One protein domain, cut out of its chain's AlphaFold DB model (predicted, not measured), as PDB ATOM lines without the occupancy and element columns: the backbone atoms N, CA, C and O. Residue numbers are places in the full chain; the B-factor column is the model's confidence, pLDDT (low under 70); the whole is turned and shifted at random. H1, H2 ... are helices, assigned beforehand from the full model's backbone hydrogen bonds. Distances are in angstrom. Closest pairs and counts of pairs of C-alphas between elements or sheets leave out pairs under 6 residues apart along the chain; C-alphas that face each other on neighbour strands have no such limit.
ATOM      1  N   ARG A  31       6.541   3.733 -22.942       50.34
ATOM      2  CA  ARG A  31       6.177   2.851 -21.821       50.34
ATOM      3  C   ARG A  31       5.489   1.558 -22.265       50.34
ATOM      4  O   ARG A  31       5.967   0.489 -21.918       50.34
ATOM      5  N   TYR A  32       4.465   1.645 -23.116       52.16
ATOM      6  CA  TYR A  32       3.659   0.474 -23.494       52.16
ATOM      7  C   TYR A  32       4.484  -0.630 -24.182       52.16
ATOM      8  O   TYR A  32       4.258  -1.816 -23.959       52.16
ATOM      9  N   TYR A  33       5.489  -0.238 -24.969       57.25
ATOM     10  CA  TYR A  33       6.413  -1.161 -25.630       57.25
ATOM     11  C   TYR A  33       7.267  -1.965 -24.634       57.25
ATOM     12  O   TYR A  33       7.399  -3.182 -24.773       57.25
ATOM     13  N   TYR A  34       7.853  -1.288 -23.639       60.75
ATOM     14  CA  TYR A  34       8.724  -1.932 -22.651       60.75
ATOM     15  C   TYR A  34       7.937  -2.723 -21.607       60.75
ATOM     16  O   TYR A  34       8.443  -3.739 -21.128       60.75
ATOM     17  N   ASP A  35       6.718  -2.288 -21.287       65.69
ATOM     18  CA  ASP A  35       5.872  -2.939 -20.287       65.69
ATOM     19  C   ASP A  35       5.446  -4.346 -20.745       65.69
ATOM     20  O   ASP A  35       5.518  -5.288 -19.961       65.69
ATOM     21  N   ASN A  36       5.119  -4.518 -22.033       70.81
ATOM     22  CA  ASN A  36       4.616  -5.788 -22.583       70.81
ATOM     23  C   ASN A  36       5.691  -6.628 -23.302       70.81
ATOM     24  O   ASN A  36       5.407  -7.676 -23.886       70.81
ATOM     25  N   LEU A  37       6.956  -6.194 -23.251       73.00
ATOM     26  CA  LEU A  37       8.081  -6.872 -23.903       73.00
ATOM     27  C   LEU A  37       8.239  -8.324 -23.426       73.00
ATOM     28  O   LEU A  37       8.539  -9.224 -24.210       73.00
ATOM     29  N   ARG A  38       8.047  -8.546 -22.122       75.31
ATOM     30  CA  ARG A  38       8.147  -9.877 -21.509       75.31
ATOM     31  C   ARG A  38       7.032 -10.800 -21.974       75.31
ATOM     32  O   ARG A  38       7.295 -11.978 -22.190       75.31
ATOM     33  N   ASP A  39       5.833 -10.263 -22.166       81.06
ATOM     34  CA  ASP A  39       4.679 -11.040 -22.611       81.06
ATOM     35  C   ASP A  39       4.856 -11.485 -24.061       81.06
ATOM     36  O   ASP A  39       4.659 -12.658 -24.376       81.06
ATOM     37  N   PHE A  40       5.338 -10.592 -24.932       81.06
ATOM     38  CA  PHE A  40       5.695 -10.961 -26.302       81.06
ATOM     39  C   PHE A  40       6.765 -12.062 -26.335       81.06
ATOM     40  O   PHE A  40       6.590 -13.081 -27.005       81.06
ATOM     41  N   GLN A  41       7.851 -11.898 -25.571       79.19
ATOM     42  CA  GLN A  41       8.920 -12.896 -25.505       79.19
ATOM     43  C   GLN A  41       8.406 -14.250 -24.983       79.19
ATOM     44  O   GLN A  41       8.747 -15.286 -25.550       79.19
ATOM     45  N   ALA A  42       7.528 -14.248 -23.976       83.75
ATOM     46  CA  ALA A  42       6.911 -15.463 -23.450       83.75
ATOM     47  C   ALA A  42       6.062 -16.194 -24.505       83.75
ATOM     48  O   ALA A  42       6.108 -17.421 -24.587       83.75
ATOM     49  N   ILE A  43       5.328 -15.463 -25.352       87.38
ATOM     50  CA  ILE A  43       4.560 -16.053 -26.460       87.38
ATOM     51  C   ILE A  43       5.502 -16.726 -27.475       87.38
ATOM     52  O   ILE A  43       5.254 -17.856 -27.901       87.38
ATOM     53  N   VAL A  44       6.608 -16.066 -27.833       84.25
ATOM     54  CA  VAL A  44       7.607 -16.598 -28.777       84.25
ATOM     55  C   VAL A  44       8.343 -17.819 -28.212       84.25
ATOM     56  O   VAL A  44       8.627 -18.768 -28.949       84.25
ATOM     57  N   ASP A  45       8.665 -17.814 -26.921       83.50
ATOM     58  CA  ASP A  45       9.310 -18.945 -26.248       83.50
ATOM     59  C   ASP A  45       8.359 -20.138 -26.140       83.50
ATOM     60  O   ASP A  45       8.732 -21.243 -26.534       83.50
ATOM     61  N   ARG A  46       7.093 -19.910 -25.773       88.00
ATOM     62  CA  ARG A  46       6.062 -20.957 -25.783       88.00
ATOM     63  C   ARG A  46       5.879 -21.559 -27.178       88.00
ATOM     64  O   ARG A  46       5.750 -22.773 -27.316       88.00
ATOM     65  N   TYR A  47       5.884 -20.731 -28.227       87.75
ATOM     66  CA  TYR A  47       5.830 -21.224 -29.606       87.75
ATOM     67  C   TYR A  47       7.020 -22.145 -29.906       87.75
ATOM     68  O   TYR A  47       6.835 -23.205 -30.507       87.75
ATOM     69  N   PHE A  48       8.228 -21.750 -29.495       83.88
ATOM     70  CA  PHE A  48       9.447 -22.523 -29.721       83.88
ATOM     71  C   PHE A  48       9.430 -23.864 -28.987       83.88
ATOM     72  O   PHE A  48       9.767 -24.883 -29.584       83.88
ATOM     73  N   GLU A  49       8.993 -23.876 -27.730       86.94
ATOM     74  CA  GLU A  49       8.871 -25.094 -26.925       86.94
ATOM     75  C   GLU A  49       7.916 -26.113 -27.560       86.94
ATOM     76  O   GLU A  49       8.208 -27.306 -27.572       86.94
ATOM     77  N   VAL A  50       6.802 -25.645 -28.134       90.50
ATOM     78  CA  VAL A  50       5.789 -26.516 -28.751       90.50
ATOM     79  C   VAL A  50       6.196 -26.983 -30.151       90.50
ATOM     80  O   VAL A  50       6.014 -28.150 -30.489       90.50
ATOM     81  N   ASN A  51       6.730 -26.087 -30.985       85.81
ATOM     82  CA  ASN A  51       6.974 -26.372 -32.404       85.81
ATOM     83  C   ASN A  51       8.422 -26.794 -32.710       85.81
ATOM     84  O   ASN A  51       8.716 -27.186 -33.838       85.81
ATOM     85  N   GLY A  52       9.347 -26.665 -31.753       81.38
ATOM     86  CA  GLY A  52      10.777 -26.949 -31.934       81.38
ATOM     87  C   GLY A  52      11.506 -25.983 -32.882       81.38
ATOM     88  O   GLY A  52      12.664 -26.212 -33.232       81.38
ATOM     89  N   LYS A  53      10.839 -24.911 -33.320       82.50
ATOM     90  CA  LYS A  53      11.367 -23.872 -34.216       82.50
ATOM     91  C   LYS A  53      10.841 -22.500 -33.802       82.50
ATOM     92  O   LYS A  53       9.806 -22.405 -33.150       82.50
ATOM     93  N   ARG A  54      11.547 -21.429 -34.169       77.44
ATOM     94  CA  ARG A  54      11.039 -20.059 -33.991       77.44
ATOM     95  C   ARG A  54       9.945 -19.771 -35.034       77.44
ATOM     96  O   ARG A  54       9.995 -20.356 -36.120       77.44
ATOM     97  N   PRO A  55       8.968 -18.904 -34.716       80.25
ATOM     98  CA  PRO A  55       8.003 -18.427 -35.703       80.25
ATOM     99  C   PRO A  55       8.728 -17.687 -36.836       80.25
ATOM    100  O   PRO A  55       9.737 -17.021 -36.604       80.25
ATOM    101  N   THR A  56       8.228 -17.818 -38.062       78.50
ATOM    102  CA  THR A  56       8.810 -17.191 -39.260       78.50
ATOM    103  C   THR A  56       8.535 -15.691 -39.290       78.50
ATOM    104  O   THR A  56       9.375 -14.914 -39.742       78.50
ATOM    105  N   ASP A  57       7.350 -15.303 -38.822       79.06
ATOM    106  CA  ASP A  57       6.873 -13.932 -38.706       79.06
ATOM    107  C   ASP A  57       5.801 -13.820 -37.607       79.06
ATOM    108  O   ASP A  57       5.368 -14.809 -37.003       79.06
ATOM    109  N   VAL A  58       5.375 -12.588 -37.322       82.75
ATOM    110  CA  VAL A  58       4.387 -12.309 -36.271       82.75
ATOM    111  C   VAL A  58       2.981 -12.765 -36.663       82.75
ATOM    112  O   VAL A  58       2.180 -13.069 -35.783       82.75
ATOM    113  N   ALA A  59       2.671 -12.892 -37.956       84.69
ATOM    114  CA  ALA A  59       1.375 -13.402 -38.393       84.69
ATOM    115  C   ALA A  59       1.233 -14.904 -38.087       84.69
ATOM    116  O   ALA A  59       0.175 -15.343 -37.634       84.69
ATOM    117  N   GLU A  60       2.301 -15.689 -38.264       86.00
ATOM    118  CA  GLU A  60       2.364 -17.087 -37.831       86.00
ATOM    119  C   GLU A  60       2.153 -17.195 -36.314       86.00
ATOM    120  O   GLU A  60       1.329 -17.994 -35.861       86.00
ATOM    121  N   LEU A  61       2.834 -16.347 -35.537       88.06
ATOM    122  CA  LEU A  61       2.702 -16.314 -34.080       88.06
ATOM    123  C   LEU A  61       1.283 -15.933 -33.628       88.06
ATOM    124  O   LEU A  61       0.715 -16.594 -32.761       88.06
ATOM    125  N   TYR A  62       0.701 -14.902 -34.244       90.62
ATOM    126  CA  TYR A  62      -0.662 -14.426 -34.001       90.62
ATOM    127  C   TYR A  62      -1.690 -15.541 -34.203       90.62
ATOM    128  O   TYR A  62      -2.499 -15.837 -33.322       90.62
ATOM    129  N   LEU A  63      -1.637 -16.189 -35.367       90.50
ATOM    130  CA  LEU A  63      -2.587 -17.227 -35.730       90.50
ATOM    131  C   LEU A  63      -2.427 -18.474 -34.854       90.50
ATOM    132  O   LEU A  63      -3.429 -19.084 -34.494       90.50
ATOM    133  N   TRP A  64      -1.193 -18.842 -34.508       91.94
ATOM    134  CA  TRP A  64      -0.923 -19.948 -33.591       91.94
ATOM    135  C   TRP A  64      -1.440 -19.657 -32.179       91.94
ATOM    136  O   TRP A  64      -2.075 -20.515 -31.570       91.94
ATOM    137  N   GLN A  65      -1.221 -18.448 -31.656       92.88
ATOM    138  CA  GLN A  65      -1.665 -18.077 -30.313       92.88
ATOM    139  C   GLN A  65      -3.193 -18.144 -30.183       92.88
ATOM    140  O   GLN A  65      -3.684 -18.672 -29.190       92.88
ATOM    141  N   LEU A  66      -3.945 -17.679 -31.190       91.81
ATOM    142  CA  LEU A  66      -5.409 -17.799 -31.188       91.81
ATOM    143  C   LEU A  66      -5.893 -19.249 -31.193       91.81
ATOM    144  O   LEU A  66      -6.922 -19.549 -30.592       91.81
ATOM    145  N   GLU A  67      -5.165 -20.147 -31.855       91.50
ATOM    146  CA  GLU A  67      -5.474 -21.578 -31.835       91.50
ATOM    147  C   GLU A  67      -5.239 -22.189 -30.459       91.50
ATOM    148  O   GLU A  67      -6.098 -22.916 -29.966       91.50
ATOM    149  N   GLN A  68      -4.108 -21.871 -29.826       92.19
ATOM    150  CA  GLN A  68      -3.799 -22.359 -28.481       92.19
ATOM    151  C   GLN A  68      -4.784 -21.834 -27.431       92.19
ATOM    152  O   GLN A  68      -5.135 -22.560 -26.506       92.19
ATOM    153  N   ASP A  69      -5.259 -20.598 -27.591       89.75
ATOM    154  CA  ASP A  69      -6.232 -19.987 -26.682       89.75
ATOM    155  C   ASP A  69      -7.672 -20.497 -26.935       89.75
ATOM    156  O   ASP A  69      -8.592 -20.105 -26.220       89.75
ATOM    157  N   GLY A  70      -7.908 -21.340 -27.955       88.88
ATOM    158  CA  GLY A  70      -9.262 -21.747 -28.367       88.88
ATOM    159  C   GLY A  70     -10.123 -20.571 -28.853       88.88
ATOM    160  O   GLY A  70     -11.346 -20.667 -28.913       88.88
ATOM    161  N   ALA A  71      -9.479 -19.455 -29.202       88.56
ATOM    162  CA  ALA A  71     -10.076 -18.144 -29.421       88.56
ATOM    163  C   ALA A  71     -10.111 -17.751 -30.906       88.56
ATOM    164  O   ALA A  71     -10.205 -16.574 -31.253       88.56
ATOM    165  N   LEU A  72     -10.047 -18.733 -31.813       83.94
ATOM    166  CA  LEU A  72     -10.183 -18.492 -33.254       83.94
ATOM    167  C   LEU A  72     -11.477 -17.741 -33.587       83.94
ATOM    168  O   LEU A  72     -11.480 -16.907 -34.499       83.94
ATOM    169  N   ASP A  73     -12.545 -18.019 -32.833       85.25
ATOM    170  CA  ASP A  73     -13.877 -17.445 -33.010       85.25
ATOM    171  C   ASP A  73     -14.200 -16.233 -32.142       85.25
ATOM    172  O   ASP A  73     -15.224 -15.590 -32.353       85.25
ATOM    173  N   ASP A  74     -13.270 -15.838 -31.280       90.12
ATOM    174  CA  ASP A  74     -13.423 -14.689 -30.402       90.12
ATOM    175  C   ASP A  74     -12.845 -13.424 -31.054       90.12
ATOM    176  O   ASP A  74     -11.632 -13.256 -31.200       90.12
ATOM    177  N   ASP A  75     -13.731 -12.518 -31.471       88.19
ATOM    178  CA  ASP A  75     -13.342 -11.248 -32.087       88.19
ATOM    179  C   ASP A  75     -12.698 -10.265 -31.103       88.19
ATOM    180  O   ASP A  75     -11.865  -9.458 -31.521       88.19
ATOM    181  N   VAL A  76     -13.041 -10.341 -29.813       90.44
ATOM    182  CA  VAL A  76     -12.443  -9.488 -28.780       90.44
ATOM    183  C   VAL A  76     -11.002  -9.920 -28.569       90.44
ATOM    184  O   VAL A  76     -10.084  -9.118 -28.746       90.44
ATOM    185  N   ARG A  77     -10.787 -11.214 -28.317       89.31
ATOM    186  CA  ARG A  77      -9.446 -11.763 -28.104       89.31
ATOM    187  C   ARG A  77      -8.554 -11.610 -29.335       89.31
ATOM    188  O   ARG A  77      -7.379 -11.264 -29.215       89.31
ATOM    189  N   ALA A  78      -9.110 -11.825 -30.529       88.69
ATOM    190  CA  ALA A  78      -8.392 -11.631 -31.784       88.69
ATOM    191  C   ALA A  78      -7.929 -10.185 -31.987       88.69
ATOM    192  O   ALA A  78      -6.856  -9.974 -32.558       88.69
ATOM    193  N   ARG A  79      -8.719  -9.206 -31.534       88.31
ATOM    194  CA  ARG A  79      -8.369  -7.788 -31.599       88.31
ATOM    195  C   ARG A  79      -7.314  -7.417 -30.565       88.31
ATOM    196  O   ARG A  79      -6.319  -6.815 -30.946       88.31
ATOM    197  N   GLU A  80      -7.488  -7.821 -29.310       89.62
ATOM    198  CA  GLU A  80      -6.505  -7.576 -28.243       89.62
ATOM    199  C   GLU A  80      -5.122  -8.113 -28.616       89.62
ATOM    200  O   GLU A  80      -4.110  -7.433 -28.463       89.62
ATOM    201  N   LEU A  81      -5.074  -9.332 -29.157       89.50
ATOM    202  CA  LEU A  81      -3.818  -9.934 -29.570       89.50
ATOM    203  C   LEU A  81      -3.210  -9.217 -30.784       89.50
ATOM    204  O   LEU A  81      -1.996  -9.043 -30.838       89.50
ATOM    205  N   ALA A  82      -4.024  -8.782 -31.749       88.25
ATOM    206  CA  ALA A  82      -3.533  -8.001 -32.881       88.25
ATOM    207  C   ALA A  82      -2.978  -6.636 -32.431       88.25
ATOM    208  O   ALA A  82      -1.940  -6.214 -32.933       88.25
ATOM    209  N   GLU A  83      -3.633  -5.982 -31.468       85.88
ATOM    210  CA  GLU A  83      -3.180  -4.728 -30.851       85.88
ATOM    211  C   GLU A  83      -1.884  -4.912 -30.050       85.88
ATOM    212  O   GLU A  83      -1.015  -4.047 -30.093       85.88
ATOM    213  N   LEU A  84      -1.703  -6.044 -29.368       84.88
ATOM    214  CA  LEU A  84      -0.439  -6.363 -28.702       84.88
ATOM    215  C   LEU A  84       0.685  -6.592 -29.722       84.88
ATOM    216  O   LEU A  84       1.761  -6.007 -29.623       84.88
ATOM    217  N   LEU A  85       0.447  -7.471 -30.697       84.38
ATOM    218  CA  LEU A  85       1.485  -7.956 -31.603       84.38
ATOM    219  C   LEU A  85       1.887  -6.936 -32.676       84.38
ATOM    220  O   LEU A  85       2.981  -7.048 -33.224       84.38
ATOM    221  N   CYS A  86       1.062  -5.922 -32.963       80.75
ATOM    222  CA  CYS A  86       1.363  -4.922 -33.993       80.75
ATOM    223  C   CYS A  86       2.568  -4.023 -33.670       80.75
ATOM    224  O   CYS A  86       3.082  -3.350 -34.565       80.75
ATOM    225  N   PHE A  87       3.042  -4.035 -32.422       74.31
ATOM    226  CA  PHE A  87       4.234  -3.305 -31.985       74.31
ATOM    227  C   PHE A  87       5.550  -4.076 -32.191       74.31
ATOM    228  O   PHE A  87       6.629  -3.509 -31.987       74.31
ATOM    229  N   TYR A  88       5.488  -5.345 -32.598       75.94
ATOM    230  CA  TYR A  88       6.635  -6.251 -32.627       75.94
ATOM    231  C   TYR A  88       6.850  -6.864 -34.017       75.94
ATOM    232  O   TYR A  88       5.904  -7.031 -34.781       75.94
ATOM    233  N   ASP A  89       8.101  -7.213 -34.328       74.19
ATOM    234  CA  ASP A  89       8.508  -8.055 -35.462       74.19
ATOM    235  C   ASP A  89       9.439  -9.171 -35.003       74.19
ATOM    236  O   ASP A  89      10.139  -9.010 -34.001       74.19
ATOM    237  N   ILE A  90       9.544 -10.227 -35.808       71.12
ATOM    238  CA  ILE A  90      10.493 -11.323 -35.611       71.12
ATOM    239  C   ILE A  90      11.603 -11.244 -36.657       71.12
ATOM    240  O   ILE A  90      11.367 -11.354 -37.860       71.12
ATOM    241  N   GLU A  91      12.848 -11.112 -36.200       63.62
ATOM    242  CA  GLU A  91      14.003 -11.183 -37.092       63.62
ATOM    243  C   GLU A  91      14.349 -12.655 -37.410       63.62
ATOM    244  O   GLU A  91      14.676 -13.420 -36.497       63.62
ATOM    245  N   PRO A  92      14.352 -13.069 -38.692       52.44
ATOM    246  CA  PRO A  92      14.373 -14.476 -39.117       52.44
ATOM    247  C   PRO A  92      15.677 -15.241 -38.825       52.44
ATOM    248  O   PRO A  92      15.775 -16.415 -39.160       52.44
ATOM    249  N   ASN A  93      16.678 -14.610 -38.208       51.25
ATOM    250  CA  ASN A  93      17.958 -15.233 -37.844       51.25
ATOM    251  C   ASN A  93      18.462 -14.813 -36.455       51.25
ATOM    252  O   ASN A  93      19.613 -15.079 -36.107       51.25
ATOM    253  N   SER A  94      17.632 -14.130 -35.667       50.56
ATOM    254  CA  SER A  94      18.026 -13.671 -34.343       50.56
ATOM    255  C   SER A  94      17.529 -14.634 -33.268       50.56
ATOM    256  O   SER A  94      16.379 -15.071 -33.275       50.56
ATOM    257  N   LEU A  95      18.395 -14.937 -32.295       47.50
ATOM    258  CA  LEU A  95      17.982 -15.592 -31.046       47.50
ATOM    259  C   LEU A  95      17.056 -14.690 -30.215       47.50
ATOM    260  O   LEU A  95      16.305 -15.190 -29.378       47.50
ATOM    261  N   LEU A  96      17.117 -13.378 -30.466       52.88
ATOM    262  CA  LEU A  96      16.253 -12.346 -29.915       52.88
ATOM    263  C   LEU A  96      15.272 -11.927 -31.014       52.88
ATOM    264  O   LEU A  96      15.617 -11.167 -31.915       52.88
ATOM    265  N   ALA A  97      14.064 -12.471 -30.973       49.56
ATOM    266  CA  ALA A  97      13.078 -12.392 -32.046       49.56
ATOM    267  C   ALA A  97      12.366 -11.026 -32.116       49.56
ATOM    268  O   ALA A  97      11.142 -10.993 -32.134       49.56
ATOM    269  N   MET A  98      13.100  -9.909 -32.053       58.97
ATOM    270  CA  MET A  98      12.505  -8.601 -31.777       58.97
ATOM    271  C   MET A  98      13.124  -7.466 -32.590       58.97
ATOM    272  O   MET A  98      14.244  -7.035 -32.321       58.97
ATOM    273  N   VAL A  99      12.333  -6.902 -33.502       57.84
ATOM    274  CA  VAL A  99      12.526  -5.537 -34.010       57.84
ATOM    275  C   VAL A  99      11.250  -4.755 -33.708       57.84
ATOM    276  O   VAL A  99      10.158  -5.219 -34.013       57.84
ATOM    277  N   ALA A 100      11.351  -3.584 -33.077       54.97
ATOM    278  CA  ALA A 100      10.186  -2.716 -32.904       54.97
ATOM    279  C   ALA A 100       9.679  -2.270 -34.286       54.97
ATOM    280  O   ALA A 100      10.440  -1.648 -35.040       54.97
ATOM    281  N   ILE A 101       8.420  -2.567 -34.631       55.97
ATOM    282  CA  ILE A 101       7.843  -2.087 -35.893       55.97
ATOM    283  C   ILE A 101       7.357  -0.640 -35.734       55.97
ATOM    284  O   ILE A 101       6.789  -0.227 -34.730       55.97
ATOM    285  N   ARG A 102       7.661   0.107 -36.796       53.34
ATOM    286  CA  ARG A 102       7.243   1.436 -37.274       53.34
ATOM    287  C   ARG A 102       5.861   1.987 -36.825       53.34
ATOM    288  O   ARG A 102       4.977   1.237 -36.451       53.34
ATOM    289  N   PRO A 103       5.625   3.313 -36.981       55.44
ATOM    290  CA  PRO A 103       4.467   4.055 -36.436       55.44
ATOM    291  C   PRO A 103       3.049   3.653 -36.903       55.44
ATOM    292  O   PRO A 103       2.076   4.164 -36.348       55.44
ATOM    293  N   ASP A 104       2.900   2.764 -37.891       68.38
ATOM    294  CA  ASP A 104       1.616   2.423 -38.537       68.38
ATOM    295  C   ASP A 104       0.951   1.167 -37.926       68.38
ATOM    296  O   ASP A 104       0.598   0.205 -38.605       68.38
ATOM    297  N   HIS A 105       0.829   1.174 -36.598       72.62
ATOM    298  CA  HIS A 105       0.279   0.098 -35.763       72.62
ATOM    299  C   HIS A 105      -1.135  -0.348 -36.178       72.62
ATOM    300  O   HIS A 105      -1.427  -1.544 -36.198       72.62
ATOM    301  N   ALA A 106      -2.008   0.597 -36.546       75.94
ATOM    302  CA  ALA A 106      -3.385   0.308 -36.944       75.94
ATOM    303  C   ALA A 106      -3.438  -0.576 -38.199       75.94
ATOM    304  O   ALA A 106      -4.133  -1.592 -38.217       75.94
ATOM    305  N   ARG A 107      -2.633  -0.250 -39.214       76.31
ATOM    306  CA  ARG A 107      -2.571  -1.018 -40.460       76.31
ATOM    307  C   ARG A 107      -2.012  -2.427 -40.257       76.31
ATOM    308  O   ARG A 107      -2.460  -3.369 -40.906       76.31
ATOM    309  N   VAL A 108      -1.041  -2.583 -39.360       79.25
ATOM    310  CA  VAL A 108      -0.482  -3.900 -39.017       79.25
ATOM    311  C   VAL A 108      -1.523  -4.758 -38.288       79.25
ATOM    312  O   VAL A 108      -1.709  -5.922 -38.640       79.25
ATOM    313  N   ALA A 109      -2.255  -4.181 -37.330       82.62
ATOM    314  CA  ALA A 109      -3.334  -4.883 -36.635       82.62
ATOM    315  C   ALA A 109      -4.454  -5.324 -37.599       82.62
ATOM    316  O   ALA A 109      -4.926  -6.460 -37.524       82.62
ATOM    317  N   GLU A 110      -4.838  -4.467 -38.553       83.12
ATOM    318  CA  GLU A 110      -5.788  -4.818 -39.619       83.12
ATOM    319  C   GLU A 110      -5.300  -6.001 -40.466       83.12
ATOM    320  O   GLU A 110      -6.073  -6.926 -40.731       83.12
ATOM    321  N   ALA A 111      -4.013  -6.024 -40.827       83.88
ATOM    322  CA  ALA A 111      -3.425  -7.117 -41.598       83.88
ATOM    323  C   ALA A 111      -3.474  -8.463 -40.849       83.88
ATOM    324  O   ALA A 111      -3.730  -9.501 -41.463       83.88
ATOM    325  N   PHE A 112      -3.296  -8.477 -39.523       85.56
ATOM    326  CA  PHE A 112      -3.459  -9.700 -38.727       85.56
ATOM    327  C   PHE A 112      -4.907 -10.200 -38.720       85.56
ATOM    328  O   PHE A 112      -5.161 -11.391 -38.933       85.56
ATOM    329  N   LEU A 113      -5.874  -9.296 -38.553       86.38
ATOM    330  CA  LEU A 113      -7.295  -9.647 -38.618       86.38
ATOM    331  C   LEU A 113      -7.678 -10.201 -40.000       86.38
ATOM    332  O   LEU A 113      -8.440 -11.171 -40.094       86.38
ATOM    333  N   GLU A 114      -7.127  -9.636 -41.075       84.50
ATOM    334  CA  GLU A 114      -7.294 -10.144 -42.438       84.50
ATOM    335  C   GLU A 114      -6.652 -11.528 -42.629       84.50
ATOM    336  O   GLU A 114      -7.275 -12.424 -43.210       84.50
ATOM    337  N   ALA A 115      -5.456 -11.758 -42.078       81.81
ATOM    338  CA  ALA A 115      -4.791 -13.059 -42.122       81.81
ATOM    339  C   ALA A 115      -5.640 -14.157 -41.452       81.81
ATOM    340  O   ALA A 115      -5.800 -15.248 -42.008       81.81
ATOM    341  N   ARG A 116      -6.278 -13.856 -40.309       86.00
ATOM    342  CA  ARG A 116      -7.242 -14.762 -39.651       86.00
ATOM    343  C   ARG A 116      -8.451 -15.052 -40.536       86.00
ATOM    344  O   ARG A 116      -8.835 -16.216 -40.681       86.00
ATOM    345  N   ARG A 117      -9.057 -14.020 -41.140       83.81
ATOM    346  CA  ARG A 117     -10.197 -14.186 -42.064       83.81
ATOM    347  C   ARG A 117      -9.829 -15.076 -43.254       83.81
ATOM    348  O   ARG A 117     -10.593 -15.972 -43.614       83.81
ATOM    349  N   THR A 118      -8.642 -14.878 -43.818       81.44
ATOM    350  CA  THR A 118      -8.128 -15.679 -44.938       81.44
ATOM    351  C   THR A 118      -7.894 -17.134 -44.523       81.44
ATOM    352  O   THR A 118      -8.357 -18.046 -45.206       81.44
ATOM    353  N   ARG A 119      -7.278 -17.379 -43.355       80.56
ATOM    354  CA  ARG A 119      -7.041 -18.738 -42.829       80.56
ATOM    355  C   ARG A 119      -8.338 -19.538 -42.660       80.56
ATOM    356  O   ARG A 119      -8.375 -20.715 -43.006       80.56
ATOM    357  N   ARG A 120      -9.405 -18.903 -42.162       76.19
ATOM    358  CA  ARG A 120     -10.728 -19.532 -41.986       76.19
ATOM    359  C   ARG A 120     -11.398 -19.914 -43.300       76.19
ATOM    360  O   ARG A 120     -12.075 -20.931 -43.365       76.19
ATOM    361  N   THR A 121     -11.248 -19.078 -44.325       75.38
ATOM    362  CA  THR A 121     -11.952 -19.251 -45.604       75.38
ATOM    363  C   THR A 121     -11.220 -20.180 -46.570       75.38
ATOM    364  O   THR A 121     -11.875 -20.859 -47.355       75.38
ATOM    365  N   GLN A 122      -9.885 -20.232 -46.524       70.94
ATOM    366  CA  GLN A 122      -9.070 -20.930 -47.531       70.94
ATOM    367  C   GLN A 122      -8.186 -22.057 -46.969       70.94
ATOM    368  O   GLN A 122      -7.487 -22.721 -47.735       70.94
ATOM    369  N   GLY A 123      -8.208 -22.299 -45.654       61.81
ATOM    370  CA  GLY A 123      -7.254 -23.189 -44.993       61.81
ATOM    371  C   GLY A 123      -5.866 -22.550 -44.844       61.81
ATOM    372  O   GLY A 123      -5.597 -21.454 -45.339       61.81
TER     373      GLY A 123
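Overview. This is residues 31 to 123 of the 137 residues of an uncharacterized protein of uncultured Chloroflexi bacterium (UniProt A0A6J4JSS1). Three helices, H3, H4 and H5, pack together with their centres in a triangle, H3 and H4 as a helical hairpin and H5 crossing both. H2 packs crosswise on H3 and is apart from H5, with the short H1 before it, away from the triangle; a long link, residues 86 to 104, folds back on itself between H4 and H5. The printed part has 93 residues with five named helices, in the order H1 H2 H3 H4 H5, and no named strand; the class is all helix. It is compact, with a radius of gyration of the C-alphas of 12.6 A, and its outline is rounded, spanning 33 by 32 by 20 A.

Along the chain. H1, residues 31 to 35, begins with C-alpha 31 at (6.177, 2.851, -21.821) and is 6.0 A long from first to last C-alpha. H2, residues 37 to 51, is 21.3 A long. H3, residues 58 to 68, is 15.1 A long and begins with C-alpha 58 at (4.387, -12.309, -36.271). H4, residues 75 to 85, is 15.2 A long. H5, residues 105 to 122, is the longest helix at 25.8 A, and its C-alpha 122 is at (-9.070, -20.930, -47.531).

Arrangement. H3 is the hub, touching H2, H4 and H5. H3 and H4 form a hairpin at a steep tilt of 40 degrees, opposite ways; their closest C-alphas, of Leu 66 and Ala 78, are 6.9 A apart. H5 touches H3 with residues 112 to 116 alone, at a steep tilt of 57 degrees, the same way, and the closest C-alphas, of Ala 59 and Phe 112, are 6.1 A apart. H5 touches H4 with residues 105 to 113 alone, at a steep tilt of 51 degrees, opposite ways, and the closest C-alphas, of Ala 82 and Ala 109, are 4.9 A apart. The helix packing is mostly crossed, with no touching pair at a shallow tilt. H2 touches H3 with residues 43 to 47 alone; the closest C-alphas, of Val 44 and Leu 61, are 7.2 A apart. Their lines stand at 71 degrees, only just about perpendicular. H2 and H4 are close but not clearly touching, with the C-alphas of Phe 40 and Leu 85 the closest at 7.4 A. H1 touches no helix, and H1 and H2 meet only through their link. In H1, H2, H3, H4 and H5 every O i to N i+4 pair is within hydrogen-bond range.

Size, cuts and confidence. The two C-alphas farthest apart, those of Arg 31 and Gln 122, are 38.2 A apart. The printed part has no cut. The link from H1 to H2 is tight, those from H2 to H3 and from H3 to H4 are short, and that from H4 to H5 is long, with 19 residues. In this long link residues 88 to 89 pair with residues 99 to 100, antiparallel. The mean pLDDT of the printed part is 77.7, and residues 31 to 35, 91 to 104 and 123 are under 70.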